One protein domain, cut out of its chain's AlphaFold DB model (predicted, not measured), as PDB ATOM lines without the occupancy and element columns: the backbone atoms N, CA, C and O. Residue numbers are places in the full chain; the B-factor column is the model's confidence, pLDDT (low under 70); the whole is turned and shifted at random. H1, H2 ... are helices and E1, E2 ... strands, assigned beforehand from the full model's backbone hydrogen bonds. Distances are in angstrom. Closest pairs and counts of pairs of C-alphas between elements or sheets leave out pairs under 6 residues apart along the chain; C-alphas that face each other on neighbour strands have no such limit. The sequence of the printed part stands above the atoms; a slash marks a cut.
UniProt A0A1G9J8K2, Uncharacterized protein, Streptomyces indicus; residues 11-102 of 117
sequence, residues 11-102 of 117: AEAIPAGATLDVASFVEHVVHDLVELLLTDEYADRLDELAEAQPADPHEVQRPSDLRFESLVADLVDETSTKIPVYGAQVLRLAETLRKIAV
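This is residues 11 to 102 of the 117 residues of an uncharacterized protein of Streptomyces indicus (UniProt A0A1G9J8K2). At one end a strand hairpin, E1 and E2, packs with H4; H1 leads away to a helical hairpin, H2 and H3, at the other. The 92 printed residues run E1 E2 H1 H2 H3 H4, mostly helix, with one antiparallel sheet, E1 - E2. The whole is extended, radius of gyration of the C-alphas 19.5 A, spanning 52 by 31 by 18 A.

E1, residues 11 to 14, and E2, 17 to 21, form a hairpin; N 12 and O 19, 2.9 A apart, are within hydrogen-bond range. The closest C-alphas of E1 and H4, residues 87 to 101, are those of Ala 13 and Ile 100, 5.8 A apart. H1, residues 23 to 37, and H2, 40 to 51, only just touch, with 3 pairs of C-alphas within 8 A, and only at the corner; Leu 37 and Ala 43 have the closest C-alphas, 5.2 A. H2 and H3, residues 67 to 78, a helical hairpin, touch at a shallow tilt of 28 degrees, opposite ways; the closest C-alphas are those of Leu 49 and Phe 68, 6.8 A. Every O i to N i+4 pair is within hydrogen-bond range in H1 and H3, 7 of 8 in H2, 10 of 11 in H4.

E1 begins at C-alpha 11, (-57.646, 8.872, -22.953); H4, 22.0 A long, ends at C-alpha 101, (-51.777, 16.132, -29.426). H1 is 20.7 A long.

The printed part has no cut. The link H2 to H3 is long; pLDDT is under 70 at residues 53 to 58 and 60 to 65.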
ATOM      1  N   ALA A  11     -58.771   7.951 -22.898       91.81
ATOM      2  CA  ALA A  11     -57.646   8.872 -22.953       91.81
ATOM      3  C   ALA A  11     -58.098  10.249 -22.470       91.81
ATOM      4  O   ALA A  11     -59.052  10.814 -23.010       91.81
ATOM      5  N   GLU A  12     -57.398  10.785 -21.478       92.12
ATOM      6  CA  GLU A  12     -57.623  12.116 -20.924       92.12
ATOM      7  C   GLU A  12     -56.455  13.035 -21.280       92.12
ATOM      8  O   GLU A  12     -55.294  12.630 -21.241       92.12
ATOM      9  N   ALA A  13     -56.750  14.279 -21.656       90.00
ATOM     10  CA  ALA A  13     -55.716  15.254 -21.977       90.00
ATOM     11  C   ALA A  13     -55.038  15.776 -20.704       90.00
ATOM     12  O   ALA A  13     -55.710  16.234 -19.784       90.00
ATOM     13  N   ILE A  14     -53.710  15.822 -20.717       90.88
ATOM     14  CA  ILE A  14     -52.889  16.503 -19.708       90.88
ATOM     15  C   ILE A  14     -52.021  17.565 -20.398       90.88
ATOM     16  O   ILE A  14     -51.894  17.552 -21.629       90.88
ATOM     17  N   PRO A  15     -51.416  18.520 -19.665       87.12
ATOM     18  CA  PRO A  15     -50.466  19.445 -20.269       87.12
ATOM     19  C   PRO A  15     -49.379  18.688 -21.044       87.12
ATOM     20  O   PRO A  15     -48.702  17.827 -20.491       87.12
ATOM     21  N   ALA A  16     -49.244  19.006 -22.334       82.62
ATOM     22  CA  ALA A  16     -48.291  18.391 -23.263       82.62
ATOM     23  C   ALA A  16     -48.434  16.868 -23.495       82.62
ATOM     24  O   ALA A  16     -47.515  16.259 -24.042       82.62
ATOM     25  N   GLY A  17     -49.566  16.240 -23.152       89.94
ATOM     26  CA  GLY A  17     -49.721  14.797 -23.346       89.94
ATOM     27  C   GLY A  17     -51.125  14.251 -23.102       89.94
ATOM     28  O   GLY A  17     -52.110  14.988 -23.070       89.94
ATOM     29  N   ALA A  18     -51.204  12.933 -22.925       93.31
ATOM     30  CA  ALA A  18     -52.427  12.229 -22.561       93.31
ATOM     31  C   ALA A  18     -52.144  11.180 -21.477       93.31
ATOM     32  O   ALA A  18     -51.099  10.529 -21.511       93.31
ATOM     33  N   THR A  19     -53.100  10.982 -20.577       94.62
ATOM     34  CA  THR A  19     -53.152   9.842 -19.655       94.62
ATOM     35  C   THR A  19     -54.084   8.788 -20.238       94.62
ATOM     36  O   THR A  19     -55.160   9.127 -20.734       94.62
ATOM     37  N   LEU A  20     -53.684   7.517 -20.185       93.69
ATOM     38  CA  LEU A  20     -54.539   6.394 -20.564       93.69
ATOM     39  C   LEU A  20     -55.128   5.750 -19.311       93.69
ATOM     40  O   LEU A  20     -54.387   5.304 -18.439       93.69
ATOM     41  N   ASP A  21     -56.453   5.676 -19.251       92.75
ATOM     42  CA  ASP A  21     -57.152   4.852 -18.273       92.75
ATOM     43  C   ASP A  21     -57.158   3.402 -18.768       92.75
ATOM     44  O   ASP A  21     -57.758   3.076 -19.802       92.75
ATOM     45  N   VAL A  22     -56.444   2.559 -18.024       92.88
ATOM     46  CA  VAL A  22     -56.249   1.129 -18.277       92.88
ATOM     47  C   VAL A  22     -56.821   0.266 -17.145       92.88
ATOM     48  O   VAL A  22     -56.436  -0.894 -17.013       92.88
ATOM     49  N   ALA A  23     -57.738   0.800 -16.326       91.62
ATOM     50  CA  ALA A  23     -58.232   0.133 -15.118       91.62
ATOM     51  C   ALA A  23     -58.744  -1.295 -15.373       91.62
ATOM     52  O   ALA A  23     -58.408  -2.210 -14.633       91.62
ATOM     53  N   SER A  24     -59.476  -1.508 -16.470       89.31
ATOM     54  CA  SER A  24     -60.002  -2.832 -16.838       89.31
ATOM     55  C   SER A  24     -58.907  -3.863 -17.135       89.31
ATOM     56  O   SER A  24     -59.117  -5.051 -16.917       89.31
ATOM     57  N   PHE A  25     -57.753  -3.432 -17.648       91.94
ATOM     58  CA  PHE A  25     -56.611  -4.321 -17.851       91.94
ATOM     59  C   PHE A  25     -55.889  -4.601 -16.534       91.94
ATOM     60  O   PHE A  25     -55.532  -5.742 -16.269       91.94
ATOM     61  N   VAL A  26     -55.724  -3.576 -15.693       93.19
ATOM     62  CA  VAL A  26     -55.125  -3.736 -14.362       93.19
ATOM     63  C   VAL A  26     -55.946  -4.704 -13.514       93.19
ATOM     64  O   VAL A  26     -55.369  -5.573 -12.879       93.19
ATOM     65  N   GLU A  27     -57.275  -4.615 -13.547       93.00
ATOM     66  CA  GLU A  27     -58.164  -5.552 -12.848       93.00
ATOM     67  C   GLU A  27     -57.941  -7.003 -13.298       93.00
ATOM     68  O   GLU A  27     -57.860  -7.897 -12.461       93.00
ATOM     69  N   HIS A  28     -57.770  -7.232 -14.603       92.31
ATOM     70  CA  HIS A  28     -57.469  -8.559 -15.137       92.31
ATOM     71  C   HIS A  28     -56.092  -9.069 -14.693       92.31
ATOM     72  O   HIS A  28     -55.999 -10.187 -14.208       92.31
ATOM     73  N   VAL A  29     -55.049  -8.236 -14.768       94.00
ATOM     74  CA  VAL A  29     -53.704  -8.602 -14.289       94.00
ATOM     75  C   VAL A  29     -53.705  -8.897 -12.788       94.00
ATOM     76  O   VAL A  29     -53.054  -9.834 -12.343       94.00
ATOM     77  N   VAL A  30     -54.451  -8.122 -11.994       94.56
ATOM     78  CA  VAL A  30     -54.597  -8.367 -10.552       94.56
ATOM     79  C   VAL A  30     -55.320  -9.686 -10.295       94.56
ATOM     80  O   VAL A  30     -54.932 -10.406  -9.381       94.56
ATOM     81  N   HIS A  31     -56.336 -10.024 -11.087       94.81
ATOM     82  CA  HIS A  31     -57.002 -11.319 -10.990       94.81
ATOM     83  C   HIS A  31     -56.029 -12.471 -11.265       94.81
ATOM     84  O   HIS A  31     -55.920 -13.370 -10.436       94.81
ATOM     85  N   ASP A  32     -55.274 -12.400 -12.363       93.50
ATOM     86  CA  ASP A  32     -54.277 -13.415 -12.724       93.50
ATOM     87  C   ASP A  32     -53.200 -13.548 -11.632       93.50
ATOM     88  O   ASP A  32     -52.829 -14.652 -11.241       93.50
ATOM     89  N   LEU A  33     -52.741 -12.425 -11.069       94.94
ATOM     90  CA  LEU A  33     -51.790 -12.412  -9.956       94.94
ATOM     91  C   LEU A  33     -52.361 -13.098  -8.709       94.94
ATOM     92  O   LEU A  33     -51.661 -13.868  -8.057       94.94
ATOM     93  N   VAL A  34     -53.622 -12.830  -8.366       95.06
ATOM     94  CA  VAL A  34     -54.279 -13.499  -7.237       95.06
ATOM     95  C   VAL A  34     -54.401 -14.998  -7.502       95.06
ATOM     96  O   VAL A  34     -54.128 -15.778  -6.597       95.06
ATOM     97  N   GLU A  35     -54.748 -15.422  -8.717       94.88
ATOM     98  CA  GLU A  35     -54.781 -16.846  -9.073       94.88
ATOM     99  C   GLU A  35     -53.403 -17.509  -8.953       94.88
ATOM    100  O   GLU A  35     -53.305 -18.598  -8.389       94.88
ATOM    101  N   LEU A  36     -52.336 -16.844  -9.410       94.06
ATOM    102  CA  LEU A  36     -50.960 -17.326  -9.269       94.06
ATOM    103  C   LEU A  36     -50.556 -17.467  -7.801       94.06
ATOM    104  O   LEU A  36     -50.042 -18.510  -7.405       94.06
ATOM    105  N   LEU A  37     -50.835 -16.457  -6.976       93.44
ATOM    106  CA  LEU A  37     -50.526 -16.472  -5.542       93.44
ATOM    107  C   LEU A  37     -51.318 -17.526  -4.757       93.44
ATOM    108  O   LEU A  37     -50.927 -17.866  -3.647       93.44
ATOM    109  N   LEU A  38     -52.422 -18.039  -5.305       93.00
ATOM    110  CA  LEU A  38     -53.176 -19.146  -4.715       93.00
ATOM    111  C   LEU A  38     -52.598 -20.526  -5.063       93.00
ATOM    112  O   LEU A  38     -53.095 -21.531  -4.555       93.00
ATOM    113  N   THR A  39     -51.582 -20.599  -5.925       92.75
ATOM    114  CA  THR A  39     -50.849 -21.844  -6.185       92.75
ATOM    115  C   THR A  39     -49.798 -22.088  -5.104       92.75
ATOM    116  O   THR A  39     -49.180 -21.139  -4.625       92.75
ATOM    117  N   ASP A  40     -49.560 -23.359  -4.762       88.69
ATOM    118  CA  ASP A  40     -48.604 -23.750  -3.712       88.69
ATOM    119  C   ASP A  40     -47.204 -23.134  -3.942       88.69
ATOM    120  O   ASP A  40     -46.572 -22.660  -3.005       88.69
ATOM    121  N   GLU A  41     -46.744 -23.050  -5.198       90.62
ATOM    122  CA  GLU A  41     -45.421 -22.507  -5.549       90.62
ATOM    123  C   GLU A  41     -45.224 -21.046  -5.119       90.62
ATOM    124  O   GLU A  41     -44.190 -20.697  -4.543       90.62
ATOM    125  N   TYR A  42     -46.188 -20.176  -5.421       92.06
ATOM    126  CA  TYR A  42     -46.069 -18.748  -5.125       92.06
ATOM    127  C   TYR A  42     -46.601 -18.393  -3.735       92.06
ATOM    128  O   TYR A  42     -46.115 -17.425  -3.144       92.06
ATOM    129  N   ALA A  43     -47.543 -19.176  -3.201       92.94
ATOM    130  CA  ALA A  43     -48.033 -19.039  -1.835       92.94
ATOM    131  C   ALA A  43     -46.898 -19.246  -0.821       92.94
ATOM    132  O   ALA A  43     -46.633 -18.351  -0.020       92.94
ATOM    133  N   ASP A  44     -46.155 -20.353  -0.933       92.00
ATOM    134  CA  ASP A  44     -45.051 -20.670  -0.019       92.00
ATOM    135  C   ASP A  44     -43.973 -19.576  -0.046       92.00
ATOM    136  O   ASP A  44     -43.479 -19.129   0.988       92.00
ATOM    137  N   ARG A  45     -43.641 -19.064  -1.238       90.56
ATOM    138  CA  ARG A  45     -42.652 -17.987  -1.405       90.56
ATOM    139  C   ARG A  45     -43.113 -16.658  -0.810       90.56
ATOM    140  O   ARG A  45     -42.283 -15.890  -0.316       90.56
ATOM    141  N   LEU A  46     -44.409 -16.357  -0.892       90.94
ATOM    142  CA  LEU A  46     -44.985 -15.168  -0.271       90.94
ATOM    143  C   LEU A  46     -44.972 -15.289   1.260       90.94
ATOM    144  O   LEU A  46     -44.620 -14.320   1.935       90.94
ATOM    145  N   ASP A  47     -45.291 -16.467   1.793       90.06
ATOM    146  CA  ASP A  47     -45.248 -16.752   3.229       90.06
ATOM    147  C   ASP A  47     -43.815 -16.662   3.769       90.06
ATOM    148  O   ASP A  47     -43.564 -15.945   4.739       90.06
ATOM    149  N   GLU A  48     -42.840 -17.264   3.081       87.62
ATOM    150  CA  GLU A  48     -41.417 -17.136   3.417       87.62
ATOM    151  C   GLU A  48     -40.957 -15.672   3.455       87.62
ATOM    152  O   GLU A  48     -40.140 -15.290   4.296       87.62
ATOM    153  N   LEU A  49     -41.462 -14.831   2.547       86.50
ATOM    154  CA  LEU A  49     -41.173 -13.398   2.526       86.50
ATOM    155  C   LEU A  49     -41.821 -12.646   3.687       86.50
ATOM    156  O   LEU A  49     -41.198 -11.745   4.254       86.50
ATOM    157  N   ALA A  50     -43.059 -12.996   4.032       85.81
ATOM    158  CA  ALA A  50     -43.759 -12.413   5.167       85.81
ATOM    159  C   ALA A  50     -43.050 -12.750   6.488       85.81
ATOM    160  O   ALA A  50     -42.895 -11.875   7.342       85.81
ATOM    161  N   GLU A  51     -42.559 -13.983   6.629       84.44
ATOM    162  CA  GLU A  51     -41.780 -14.436   7.785       84.44
ATOM    163  C   GLU A  51     -40.372 -13.830   7.832       84.44
ATOM    164  O   GLU A  51     -39.849 -13.555   8.913       84.44
ATOM    165  N   ALA A  52     -39.757 -13.598   6.670       76.31
ATOM    166  CA  ALA A  52     -38.409 -13.048   6.555       76.31
ATOM    167  C   ALA A  52     -38.339 -11.516   6.669       76.31
ATOM    168  O   ALA A  52     -37.252 -10.960   6.491       76.31
ATOM    169  N   GLN A  53     -39.448 -10.814   6.948       67.62
ATOM    170  CA  GLN A  53     -39.403  -9.360   7.105       67.62
ATOM    171  C   GLN A  53     -38.407  -8.967   8.208       67.62
ATOM    172  O   GLN A  53     -38.560  -9.390   9.360       67.62
ATOM    173  N   PRO A  54     -37.381  -8.156   7.885       63.62
ATOM    174  CA  PRO A  54     -36.343  -7.828   8.843       63.62
ATOM    175  C   PRO A  54     -36.931  -6.990   9.975       63.62
ATOM    176  O   PRO A  54     -37.603  -5.982   9.754       63.62
ATOM    177  N   ALA A  55     -36.636  -7.388  11.212       61.00
ATOM    178  CA  ALA A  55     -36.979  -6.601  12.393       61.00
ATOM    179  C   ALA A  55     -36.176  -5.283  12.468       61.00
ATOM    180  O   ALA A  55     -36.573  -4.368  13.191       61.00
ATOM    181  N   ASP A  56     -35.059  -5.186  11.731       64.44
ATOM    182  CA  ASP A  56     -34.184  -4.015  11.668       64.44
ATOM    183  C   ASP A  56     -34.146  -3.413  10.244       64.44
ATOM    184  O   ASP A  56     -33.631  -4.041   9.317       64.44
ATOM    185  N   PRO A  57     -34.638  -2.175  10.042       62.56
ATOM    186  CA  PRO A  57     -34.629  -1.494   8.744       62.56
ATOM    187  C   PRO A  57     -33.228  -1.098   8.235       62.56
ATOM    188  O   PRO A  57     -33.118  -0.556   7.133       62.56
ATOM    189  N   HIS A  58     -32.162  -1.326   9.011       65.88
ATOM    190  CA  HIS A  58     -30.775  -1.037   8.630       65.88
ATOM    191  C   HIS A  58     -29.947  -2.280   8.280       65.88
ATOM    192  O   HIS A  58     -28.740  -2.164   8.042       65.88
ATOM    193  N   GLU A  59     -30.563  -3.462   8.230       70.00
ATOM    194  CA  GLU A  59     -29.872  -4.687   7.846       70.00
ATOM    195  C   GLU A  59     -29.426  -4.636   6.372       70.00
ATOM    196  O   GLU A  59     -30.212  -4.386   5.456       70.00
ATOM    197  N   VAL A  60     -28.129  -4.849   6.130       64.06
ATOM    198  CA  VAL A  60     -27.557  -4.851   4.776       64.06
ATOM    199  C   VAL A  60     -27.869  -6.190   4.112       64.06
ATOM    200  O   VAL A  60     -27.202  -7.191   4.379       64.06
ATOM    201  N   GLN A  61     -28.860  -6.190   3.224       62.84
ATOM    202  CA  GLN A  61     -29.250  -7.358   2.434       62.84
ATOM    203  C   GLN A  61     -28.181  -7.691   1.381       62.84
ATOM    204  O   GLN A  61     -27.700  -6.820   0.649       62.84
ATOM    205  N   ARG A  62     -27.776  -8.961   1.305       64.81
ATOM    206  CA  ARG A  62     -26.905  -9.480   0.239       64.81
ATOM    207  C   ARG A  62     -27.741  -9.764  -1.015       64.81
ATOM    208  O   ARG A  62     -28.950  -9.923  -0.917       64.81
ATOM    209  N   PRO A  63     -27.129  -9.929  -2.202       59.09
ATOM    210  CA  PRO A  63     -27.869 -10.279  -3.420       59.09
ATOM    211  C   PRO A  63     -28.685 -11.582  -3.326       59.09
ATOM    212  O   PRO A  63     -29.682 -11.724  -4.021       59.09
ATOM    213  N   SER A  64     -28.284 -12.522  -2.459       58.94
ATOM    214  CA  SER A  64     -29.044 -13.741  -2.128       58.94
ATOM    215  C   SER A  64     -30.328 -13.484  -1.332       58.94
ATOM    216  O   SER A  64     -31.141 -14.391  -1.171       58.94
ATOM    217  N   ASP A  65     -30.487 -12.267  -0.820       69.12
ATOM    218  CA  ASP A  65     -31.552 -11.865   0.094       69.12
ATOM    219  C   ASP A  65     -32.624 -11.034  -0.641       69.12
ATOM    220  O   ASP A  65     -33.641 -10.690  -0.047       69.12
ATOM    221  N   LEU A  66     -32.456 -10.807  -1.957       79.75
ATOM    222  CA  LEU A  66     -33.408 -10.139  -2.863       79.75
ATOM    223  C   LEU A  66     -34.609 -11.035  -3.215       79.75
ATOM    224  O   LEU A  66     -35.004 -11.188  -4.376       79.75
ATOM    225  N   ARG A  67     -35.162 -11.713  -2.209       83.44
ATOM    226  CA  ARG A  67     -36.294 -12.631  -2.369       83.44
ATOM    227  C   ARG A  67     -37.536 -11.886  -2.850       83.44
ATOM    228  O   ARG A  67     -38.291 -12.434  -3.647       83.44
ATOM    229  N   PHE A  68     -37.710 -10.639  -2.404       85.88
ATOM    230  CA  PHE A  68     -38.843  -9.800  -2.781       85.88
ATOM    231  C   PHE A  68     -38.771  -9.450  -4.264       85.88
ATOM    232  O   PHE A  68     -39.708  -9.711  -5.010       85.88
ATOM    233  N   GLU A  69     -37.630  -8.936  -4.716       88.06
ATOM    234  CA  GLU A  69     -37.392  -8.585  -6.112       88.06
ATOM    235  C   GLU A  69     -37.478  -9.811  -7.021       88.06
ATOM    236  O   GLU A  69     -38.010  -9.708  -8.123       88.06
ATOM    237  N   SER A  70     -37.001 -10.969  -6.553       89.50
ATOM    238  CA  SER A  70     -37.086 -12.225  -7.306       89.50
ATOM    239  C   SER A  70     -38.536 -12.689  -7.464       89.50
ATOM    240  O   SER A  70     -38.944 -13.022  -8.568       89.50
ATOM    241  N   LEU A  71     -39.341 -12.658  -6.393       90.62
ATOM    242  CA  LEU A  71     -40.768 -12.992  -6.484       90.62
ATOM    243  C   LEU A  71     -41.510 -12.016  -7.406       90.62
ATOM    244  O   LEU A  71     -42.320 -12.438  -8.224       90.62
ATOM    245  N   VAL A  72     -41.223 -10.715  -7.299       91.44
ATOM    246  CA  VAL A  72     -41.818  -9.698  -8.176       91.44
ATOM    247  C   VAL A  72     -41.455  -9.959  -9.638       91.44
ATOM    248  O   VAL A  72     -42.335  -9.870 -10.488       91.44
ATOM    249  N   ALA A  73     -40.193 -10.274  -9.940       91.75
ATOM    250  CA  ALA A  73     -39.759 -10.574 -11.302       91.75
ATOM    251  C   ALA A  73     -40.498 -11.790 -11.879       91.75
ATOM    252  O   ALA A  73     -41.057 -11.687 -12.967       91.75
ATOM    253  N   ASP A  74     -40.584 -12.881 -11.116       92.56
ATOM    254  CA  ASP A  74     -41.260 -14.103 -11.561       92.56
ATOM    255  C   ASP A  74     -42.766 -13.862 -11.792       92.56
ATOM    256  O   ASP A  74     -43.308 -14.228 -12.831       92.56
ATOM    257  N   LEU A  75     -43.446 -13.147 -10.884       93.38
ATOM    258  CA  LEU A  75     -44.862 -12.784 -11.059       93.38
ATOM    259  C   LEU A  75     -45.090 -11.845 -12.258       93.38
ATOM    260  O   LEU A  75     -46.137 -11.900 -12.905       93.38
ATOM    261  N   VAL A  76     -44.136 -10.964 -12.568       93.19
ATOM    262  CA  VAL A  76     -44.201 -10.102 -13.760       93.19
ATOM    263  C   VAL A  76     -44.021 -10.913 -15.043       93.19
ATOM    264  O   VAL A  76     -44.697 -10.618 -16.028       93.19
ATOM    265  N   ASP A  77     -43.156 -11.927 -15.041       92.88
ATOM    266  CA  ASP A  77     -42.936 -12.797 -16.202       92.88
ATOM    267  C   ASP A  77     -44.165 -13.666 -16.522       92.88
ATOM    268  O   ASP A  77     -44.454 -13.914 -17.697       92.88
ATOM    269  N   GLU A  78     -44.930 -14.058 -15.501       92.31
ATOM    270  CA  GLU A  78     -46.178 -14.819 -15.658       92.31
ATOM    271  C   GLU A  78     -47.396 -13.946 -16.009       92.31
ATOM    272  O   GLU A  78     -48.400 -14.442 -16.526       92.31
ATOM    273  N   THR A  79     -47.338 -12.633 -15.761       92.38
ATOM    274  CA  THR A  79     -48.469 -11.728 -16.006       92.38
ATOM    275  C   THR A  79     -48.368 -10.998 -17.344       92.38
ATOM    276  O   THR A  79     -47.303 -10.705 -17.890       92.38
ATOM    277  N   SER A  80     -49.524 -10.658 -17.923       88.44
ATOM    278  CA  SER A  80     -49.536  -9.887 -19.165       88.44
ATOM    279  C   SER A  80     -49.078  -8.447 -18.929       88.44
ATOM    280  O   SER A  80     -49.631  -7.716 -18.112       88.44
ATOM    281  N   THR A  81     -48.131  -7.987 -19.747       88.12
ATOM    282  CA  THR A  81     -47.665  -6.588 -19.778       88.12
ATOM    283  C   THR A  81     -48.224  -5.798 -20.960       88.12
ATOM    284  O   THR A  81     -47.927  -4.613 -21.134       88.12
ATOM    285  N   LYS A  82     -49.020  -6.444 -21.822       89.69
ATOM    286  CA  LYS A  82     -49.487  -5.869 -23.088       89.69
ATOM    287  C   LYS A  82     -51.003  -5.874 -23.145       89.69
ATOM    288  O   LYS A  82     -51.637  -6.917 -23.023       89.69
ATOM    289  N   ILE A  83     -51.569  -4.706 -23.437       89.81
ATOM    290  CA  ILE A  83     -53.009  -4.549 -23.635       89.81
ATOM    291  C   ILE A  83     -53.326  -4.742 -25.117       89.81
ATOM    292  O   ILE A  83     -52.915  -3.915 -25.939       89.81
ATOM    293  N   PRO A  84     -54.053  -5.801 -25.501       88.44
ATOM    294  CA  PRO A  84     -54.482  -5.950 -26.876       88.44
ATOM    295  C   PRO A  84     -55.643  -4.992 -27.173       88.44
ATOM    296  O   PRO A  84     -56.648  -4.961 -26.462       88.44
ATOM    297  N   VAL A  85     -55.516  -4.227 -28.258       89.19
ATOM    298  CA  VAL A  85     -56.541  -3.287 -28.737       89.19
ATOM    299  C   VAL A  85     -56.979  -3.724 -30.125       89.19
ATOM    300  O   VAL A  85     -56.141  -3.954 -30.999       89.19
ATOM    301  N   TYR A  86     -58.287  -3.841 -30.346       87.12
ATOM    302  CA  TYR A  86     -58.824  -4.482 -31.545       87.12
ATOM    303  C   TYR A  86     -59.706  -3.554 -32.381       87.12
ATOM    304  O   TYR A  86     -60.360  -2.640 -31.878       87.12
ATOM    305  N   GLY A  87     -59.742  -3.823 -33.687       87.62
ATOM    306  CA  GLY A  87     -60.748  -3.298 -34.609       87.62
ATOM    307  C   GLY A  87     -60.987  -1.788 -34.506       87.62
ATOM    308  O   GLY A  87     -60.063  -0.978 -34.574       87.62
ATOM    309  N   ALA A  88     -62.257  -1.406 -34.363       88.75
ATOM    310  CA  ALA A  88     -62.670  -0.007 -34.322       88.75
ATOM    311  C   ALA A  88     -62.137   0.742 -33.088       88.75
ATOM    312  O   ALA A  88     -61.952   1.958 -33.155       88.75
ATOM    313  N   GLN A  89     -61.838   0.045 -31.987       88.12
ATOM    314  CA  GLN A  89     -61.250   0.655 -30.795       88.12
ATOM    315  C   GLN A  89     -59.863   1.244 -31.079       88.12
ATOM    316  O   GLN A  89     -59.578   2.345 -30.614       88.12
ATOM    317  N   VAL A  90     -59.047   0.575 -31.906       91.19
ATOM    318  CA  VAL A  90     -57.733   1.092 -32.340       91.19
ATOM    319  C   VAL A  90     -57.893   2.442 -33.036       91.19
ATOM    320  O   VAL A  90     -57.192   3.402 -32.719       91.19
ATOM    321  N   LEU A  91     -58.852   2.532 -33.963       92.06
ATOM    322  CA  LEU A  91     -59.110   3.753 -34.725       92.06
ATOM    323  C   LEU A  91     -59.619   4.882 -33.824       92.06
ATOM    324  O   LEU A  91     -59.121   6.004 -33.921       92.06
ATOM    325  N   ARG A  92     -60.558   4.583 -32.916       90.38
ATOM    326  CA  ARG A  92     -61.088   5.561 -31.953       90.38
ATOM    327  C   ARG A  92     -59.996   6.091 -31.026       90.38
ATOM    328  O   ARG A  92     -59.905   7.301 -30.836       90.38
ATOM    329  N   LEU A  93     -59.146   5.214 -30.488       91.31
ATOM    330  CA  LEU A  93     -58.031   5.615 -29.628       91.31
ATOM    331  C   LEU A  93     -57.049   6.518 -30.385       91.31
ATOM    332  O   LEU A  93     -56.690   7.587 -29.891       91.31
ATOM    333  N   ALA A  94     -56.671   6.136 -31.607       92.94
ATOM    334  CA  ALA A  94     -55.784   6.937 -32.445       92.94
ATOM    335  C   ALA A  94     -56.375   8.323 -32.762       92.94
ATOM    336  O   ALA A  94     -55.660   9.324 -32.720       92.94
ATOM    337  N   GLU A  95     -57.672   8.404 -33.065       94.06
ATOM    338  CA  GLU A  95     -58.351   9.676 -33.318       94.06
ATOM    339  C   GLU A  95     -58.373  10.572 -32.071       94.06
ATOM    340  O   GLU A  95     -58.055  11.760 -32.163       94.06
ATOM    341  N   THR A  96     -58.692  10.011 -30.904       91.19
ATOM    342  CA  THR A  96     -58.683  10.746 -29.632       91.19
ATOM    343  C   THR A  96     -57.291  11.281 -29.307       91.19
ATOM    344  O   THR A  96     -57.145  12.471 -29.034       91.19
ATOM    345  N   LEU A  97     -56.248  10.453 -29.418       93.31
ATOM    346  CA  LEU A  97     -54.871  10.879 -29.154       93.31
ATOM    347  C   LEU A  97     -54.402  11.966 -30.126       93.31
ATOM    348  O   LEU A  97     -53.768  12.929 -29.701       93.31
ATOM    349  N   ARG A  98     -54.766  11.873 -31.412       93.00
ATOM    350  CA  ARG A  98     -54.486  12.943 -32.385       93.00
ATOM    351  C   ARG A  98     -55.121  14.260 -31.964       93.00
ATOM    352  O   ARG A  98     -54.445  15.278 -32.021       93.00
ATOM    353  N   LYS A  99     -56.382  14.249 -31.518       90.69
ATOM    354  CA  LYS A  99     -57.079  15.459 -31.041       90.69
ATOM    355  C   LYS A  99     -56.397  16.070 -29.816       90.69
ATOM    356  O   LYS A  99     -56.315  17.290 -29.730       90.69
ATOM    357  N   ILE A 100     -55.903  15.241 -28.895       90.56
ATOM    358  CA  ILE A 100     -55.183  15.700 -27.698       90.56
ATOM    359  C   ILE A 100     -53.823  16.308 -28.068       90.56
ATOM    360  O   ILE A 100     -53.445  17.339 -27.517       90.56
ATOM    361  N   ALA A 101     -53.113  15.705 -29.022       89.12
ATOM    362  CA  ALA A 101     -51.777  16.132 -29.426       89.12
ATOM    363  C   ALA A 101     -51.743  17.463 -30.203       89.12
ATOM    364  O   ALA A 101     -50.676  18.064 -30.314       89.12
ATOM    365  N   VAL A 102     -52.873  17.934 -30.755       85.69
ATOM    366  CA  VAL A 102     -52.916  19.225 -31.460       85.69
ATOM    367  C   VAL A 102     -52.645  20.363 -30.463       85.69
ATOM    368  O   VAL A 102     -53.415  20.528 -29.512       85.69
TER     369      VAL A 102